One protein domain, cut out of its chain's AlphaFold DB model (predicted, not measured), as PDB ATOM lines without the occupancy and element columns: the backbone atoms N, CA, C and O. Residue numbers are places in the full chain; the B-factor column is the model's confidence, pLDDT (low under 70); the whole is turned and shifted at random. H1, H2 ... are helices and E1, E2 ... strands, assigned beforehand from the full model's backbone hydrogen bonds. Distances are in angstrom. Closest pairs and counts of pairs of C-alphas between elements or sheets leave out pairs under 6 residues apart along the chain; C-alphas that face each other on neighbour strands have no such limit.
ATOM      1  N   LEU A   2      43.023  31.300  38.281       79.38
ATOM      2  CA  LEU A   2      41.706  31.885  38.588       79.38
ATOM      3  C   LEU A   2      41.479  33.186  37.819       79.38
ATOM      4  O   LEU A   2      42.410  33.977  37.684       79.38
ATOM      5  N   MET A   3      40.271  33.411  37.319       88.62
ATOM      6  CA  MET A   3      39.891  34.659  36.648       88.62
ATOM      7  C   MET A   3      39.519  35.734  37.678       88.62
ATOM      8  O   MET A   3      39.177  35.406  38.812       88.62
ATOM      9  N   ASN A   4      39.622  37.012  37.302       90.12
ATOM     10  CA  ASN A   4      39.256  38.141  38.171       90.12
ATOM     11  C   ASN A   4      37.735  38.358  38.261       90.12
ATOM     12  O   ASN A   4      37.269  39.044  39.166       90.12
ATOM     13  N   ASP A   5      36.986  37.773  37.329       88.25
ATOM     14  CA  ASP A   5      35.529  37.795  37.242       88.25
ATOM     15  C   ASP A   5      34.989  36.380  36.966       88.25
ATOM     16  O   ASP A   5      35.754  35.442  36.720       88.25
ATOM     17  N   ASN A   6      33.663  36.227  36.993       88.44
ATOM     18  CA  ASN A   6      32.981  34.983  36.623       88.44
ATOM     19  C   ASN A   6      32.516  34.938  35.157       88.44
ATOM     20  O   ASN A   6      31.838  33.986  34.756       88.44
ATOM     21  N   PHE A   7      32.879  35.927  34.338       91.06
ATOM     22  CA  PHE A   7      32.633  35.885  32.896       91.06
ATOM     23  C   PHE A   7      33.660  34.989  32.204       91.06
ATOM     24  O   PHE A   7      33.317  34.239  31.287       91.06
ATOM     25  N   GLY A   8      34.906  35.025  32.677       90.38
ATOM     26  CA  GLY A   8      36.037  34.404  32.007       90.38
ATOM     27  C   GLY A   8      36.578  35.290  30.887       90.38
ATOM     28  O   GLY A   8      36.434  36.510  30.905       90.38
ATOM     29  N   GLY A   9      37.226  34.666  29.904       93.44
ATOM     30  CA  GLY A   9      37.979  35.393  28.886       93.44
ATOM     31  C   GLY A   9      39.271  36.007  29.429       93.44
ATOM     32  O   GLY A   9      39.584  35.937  30.619       93.44
ATOM     33  N   LEU A  10      40.055  36.586  28.523       96.12
ATOM     34  CA  LEU A  10      41.334  37.232  28.822       96.12
ATOM     35  C   LEU A  10      41.486  38.507  27.988       96.12
ATOM     36  O   LEU A  10      40.973  38.592  26.870       96.12
ATOM     37  N   ALA A  11      42.223  39.476  28.524       97.00
ATOM     38  CA  ALA A  11      42.618  40.705  27.850       97.00
ATOM     39  C   ALA A  11      44.136  40.940  27.936       97.00
ATOM     40  O   ALA A  11      44.821  40.369  28.786       97.00
ATOM     41  N   VAL A  12      44.661  41.787  27.049       96.69
ATOM     42  CA  VAL A  12      46.038  42.301  27.067       96.69
ATOM     43  C   VAL A  12      45.979  43.811  26.888       96.69
ATOM     44  O   VAL A  12      45.566  44.294  25.831       96.69
ATOM     45  N   GLY A  13      46.380  44.571  27.906       95.44
ATOM     46  CA  GLY A  13      46.354  46.035  27.836       95.44
ATOM     47  C   GLY A  13      44.956  46.595  27.537       95.44
ATOM     48  O   GLY A  13      44.821  47.546  26.770       95.44
ATOM     49  N   GLY A  14      43.914  45.962  28.079       94.69
ATOM     50  CA  GLY A  14      42.504  46.295  27.874       94.69
ATOM     51  C   GLY A  14      41.877  45.727  26.597       94.69
ATOM     52  O   GLY A  14      40.668  45.855  26.414       94.69
ATOM     53  N   THR A  15      42.650  45.084  25.716       95.69
ATOM     54  CA  THR A  15      42.121  44.462  24.490       95.69
ATOM     55  C   THR A  15      41.778  43.000  24.742       95.69
ATOM     56  O   THR A  15      42.656  42.228  25.119       95.69
ATOM     57  N   ARG A  16      40.524  42.599  24.514       95.38
ATOM     58  CA  ARG A  16      40.074  41.200  24.630       95.38
ATOM     59  C   ARG A  16      40.828  40.297  23.647       95.38
ATOM     60  O   ARG A  16      40.913  40.609  22.464       95.38
ATOM     61  N   ILE A  17      41.334  39.174  24.152       96.00
ATOM     62  CA  ILE A  17      42.056  38.132  23.398       96.00
ATOM     63  C   ILE A  17      41.423  36.740  23.535       96.00
ATOM     64  O   ILE A  17      41.811  35.810  22.835       96.00
ATOM     65  N   THR A  18      40.476  36.560  24.456       94.19
ATOM     66  CA  THR A  18      39.731  35.308  24.633       94.19
ATOM     67  C   THR A  18      38.308  35.633  25.048       94.19
ATOM     68  O   THR A  18      38.091  36.549  25.846       94.19
ATOM     69  N   ASP A  19      37.355  34.882  24.511       94.00
ATOM     70  CA  ASP A  19      35.937  35.077  24.781       94.00
ATOM     71  C   ASP A  19      35.528  34.585  26.184       94.00
ATOM     72  O   ASP A  19      36.160  33.674  26.732       94.00
ATOM     73  N   PRO A  20      34.486  35.182  26.794       94.31
ATOM     74  CA  PRO A  20      33.835  34.666  27.987       94.31
ATOM     75  C   PRO A  20      33.350  33.229  27.808       94.31
ATOM     76  O   PRO A  20      33.146  32.736  26.698       94.31
ATOM     77  N   ARG A  21      33.113  32.570  28.940       92.81
ATOM     78  CA  ARG A  21      32.653  31.181  28.997       92.81
ATOM     79  C   ARG A  21      31.321  30.962  28.269       92.81
ATOM     80  O   ARG A  21      30.503  31.872  28.121       92.81
ATOM     81  N   LEU A  22      31.063  29.707  27.922       93.75
ATOM     82  CA  LEU A  22      29.742  29.253  27.494       93.75
ATOM     83  C   LEU A  22      28.795  29.111  28.696       93.75
ATOM     84  O   LEU A  22      29.221  28.830  29.819       93.75
ATOM     85  N   VAL A  23      27.497  29.275  28.446       94.19
ATOM     86  CA  VAL A  23      26.411  29.015  29.405       94.19
ATOM     87  C   VAL A  23      25.301  28.197  28.756       94.19
ATOM     88  O   VAL A  23      25.219  28.100  27.534       94.19
ATOM     89  N   PHE A  24      24.435  27.592  29.568       91.81
ATOM     90  CA  PHE A  24      23.284  26.862  29.051       91.81
ATOM     91  C   PHE A  24      22.166  27.836  28.655       91.81
ATOM     92  O   PHE A  24      21.598  28.516  29.509       91.81
ATOM     93  N   GLY A  25      21.848  27.887  27.360       88.50
ATOM     94  CA  GLY A  25      20.823  28.762  26.781       88.50
ATOM     95  C   GLY A  25      19.415  28.156  26.726       88.50
ATOM     96  O   GLY A  25      18.548  28.705  26.056       88.50
ATOM     97  N   GLY A  26      19.182  27.006  27.366       86.31
ATOM     98  CA  GLY A  26      17.896  26.293  27.362       86.31
ATOM     99  C   GLY A  26      17.810  25.142  26.354       86.31
ATOM    100  O   GLY A  26      17.135  24.157  26.634       86.31
ATOM    101  N   ALA A  27      18.526  25.230  25.231       85.44
ATOM    102  CA  ALA A  27      18.652  24.142  24.252       85.44
ATOM    103  C   ALA A  27      20.059  23.518  24.224       85.44
ATOM    104  O   ALA A  27      20.209  22.343  23.914       85.44
ATOM    105  N   GLY A  28      21.088  24.291  24.574       87.00
ATOM    106  CA  GLY A  28      22.481  23.858  24.526       87.00
ATOM    107  C   GLY A  28      23.440  24.965  24.963       87.00
ATOM    108  O   GLY A  28      22.989  25.987  25.502       87.00
ATOM    109  N   PRO A  29      24.752  24.773  24.755       92.50
ATOM    110  CA  PRO A  29      25.756  25.804  24.984       92.50
ATOM    111  C   PRO A  29      25.518  27.033  24.100       92.50
ATOM    112  O   PRO A  29      25.311  26.914  22.895       92.50
ATOM    113  N   VAL A  30      25.590  28.221  24.692       92.69
ATOM    114  CA  VAL A  30      25.599  29.506  23.980       92.69
ATOM    115  C   VAL A  30      26.665  30.426  24.584       92.69
ATOM    116  O   VAL A  30      27.007  30.262  25.762       92.69
ATOM    117  N   PRO A  31      27.182  31.415  23.834       94.19
ATOM    118  CA  PRO A  31      28.035  32.450  24.411       94.19
ATOM    119  C   PRO A  31      27.324  33.170  25.562       94.19
ATOM    120  O   PRO A  31      26.154  33.531  25.429       94.19
ATOM    121  N   LEU A  32      28.021  33.431  26.673       94.56
ATOM    122  CA  LEU A  32      27.463  34.160  27.823       94.56
ATOM    123  C   LEU A  32      26.771  35.471  27.413       94.56
ATOM    124  O   LEU A  32      25.667  35.775  27.867       94.56
ATOM    125  N   GLU A  33      27.402  36.224  26.515       95.38
ATOM    126  CA  GLU A  33      26.921  37.533  26.065       95.38
ATOM    127  C   GLU A  33      25.613  37.455  25.260       95.38
ATOM    128  O   GLU A  33      24.882  38.441  25.190       95.38
ATOM    129  N   ALA A  34      25.262  36.283  24.717       94.75
ATOM    130  CA  ALA A  34      23.961  36.060  24.086       94.75
ATOM    131  C   ALA A  34      22.807  36.047  25.108       94.75
ATOM    132  O   ALA A  34      21.654  36.257  24.737       94.75
ATOM    133  N   VAL A  35      23.112  35.809  26.390       94.31
ATOM    134  CA  VAL A  35      22.129  35.729  27.480       94.31
ATOM    135  C   VAL A  35      22.073  37.022  28.290       94.31
ATOM    136  O   VAL A  35      20.983  37.487  28.618       94.31
ATOM    137  N   ILE A  36      23.229  37.604  28.625       94.50
ATOM    138  CA  ILE A  36      23.306  38.757  29.545       94.50
ATOM    139  C   ILE A  36      23.722  40.072  28.869       94.50
ATOM    140  O   ILE A  36      23.795  41.104  29.534       94.50
ATOM    141  N   GLY A  37      23.962  40.052  27.557       94.88
ATOM    142  CA  GLY A  37      24.512  41.181  26.812       94.88
ATOM    143  C   GLY A  37      26.041  41.286  26.915       94.88
ATOM    144  O   GLY A  37      26.680  40.451  27.558       94.88
ATOM    145  N   PRO A  38      26.645  42.293  26.258       94.62
ATOM    146  CA  PRO A  38      28.098  42.459  26.212       94.62
ATOM    147  C   PRO A  38      28.721  42.635  27.598       94.62
ATOM    148  O   PRO A  38      28.185  43.367  28.435       94.62
ATOM    149  N   VAL A  39      29.894  42.038  27.810       93.19
ATOM    150  CA  VAL A  39      30.656  42.156  29.060       93.19
ATOM    151  C   VAL A  39      32.043  42.745  28.825       93.19
ATOM    152  O   VAL A  39      32.619  42.655  27.742       93.19
ATOM    153  N   THR A  40      32.612  43.349  29.869       92.56
ATOM    154  CA  THR A  40      34.024  43.749  29.875       92.56
ATOM    155  C   THR A  40      34.837  42.676  30.583       92.56
ATOM    156  O   THR A  40      34.642  42.448  31.773       92.56
ATOM    157  N   VAL A  41      35.753  42.038  29.855       93.31
ATOM    158  CA  VAL A  41      36.707  41.079  30.424       93.31
ATOM    159  C   VAL A  41      37.668  41.828  31.343       93.31
ATOM    160  O   VAL A  41      38.381  42.726  30.894       93.31
ATOM    161  N   SER A  42      37.689  41.472  32.630       94.12
ATOM    162  CA  SER A  42      38.517  42.161  33.630       94.12
ATOM    163  C   SER A  42      39.861  41.474  33.886       94.12
ATOM    164  O   SER A  42      40.762  42.072  34.477       94.12
ATOM    165  N   THR A  43      40.019  40.223  33.449       95.38
ATOM    166  CA  THR A  43      41.277  39.480  33.581       95.38
ATOM    167  C   THR A  43      42.254  39.919  32.495       95.38
ATOM    168  O   THR A  43      42.091  39.551  31.335       95.38
ATOM    169  N   ASP A  44      43.287  40.674  32.867       96.19
ATOM    170  CA  ASP A  44      44.270  41.237  31.943       96.19
ATOM    171  C   ASP A  44      45.676  40.708  32.238       96.19
ATOM    172  O   ASP A  44      46.235  40.928  33.317       96.19
ATOM    173  N   ILE A  45      46.271  40.036  31.251       95.62
ATOM    174  CA  ILE A  45      47.554  39.347  31.418       95.62
ATOM    175  C   ILE A  45      48.762  40.296  31.497       95.62
ATOM    176  O   ILE A  45      49.886  39.844  31.717       95.62
TER     177      ILE A  45
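AT A GLANCE: This is residues 2 to 45 of the 416 residues of the protein "G-D-S-L family lipolytic protein" of Winogradskyella sp (UniProt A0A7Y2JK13). Little regular structure: two small hairpins, E1 with E2 and E3 with E4, sit toward opposite ends of an elongated shape, short helix H1 follows the second, and residues 37 to 45 run back toward the first. The 44 printed residues, 17 in named elements, are mixed in class, in the order E1, E2, E3, E4, H1, with both sheets antiparallel. The whole is only just compact, close to loose: radius of gyration of the C-alphas 10.8 A, spans 35 by 19 by 13 A.

IN THESE COORDINATES: E1, residues 10 to 12, 7.1 A, begins at C-alpha 10 (41.334, 37.232, 28.822). E2 is residues 15 to 18, 9.5 A; E3 22 to 24, 7.1 A; E4 29 to 31, 7.0 A. H1, residues 33 to 36, 5.2 A, ends at C-alpha 36 (23.306, 38.757, 29.545).

HOW THE PARTS SIT: Hairpin E1 and E2 is antiparallel, 144 degrees; N 12 and O 15, 2.8 A, are within hydrogen-bond range. In hairpin E3 and E4, antiparallel at 129 degrees, N 23 and O 30, 2.9 A, are too. E2 and E3 are apart; E3 and H1 are near each other. H1 is too short for an O i to N i+4 pair; its one O i to N i+3 pair is not within range.

THE WHOLE: C-alphas 13 and 27, the farthest apart, are 35.5 A apart. The printed part has no cut, its four links are tight, and no printed residue is under 70.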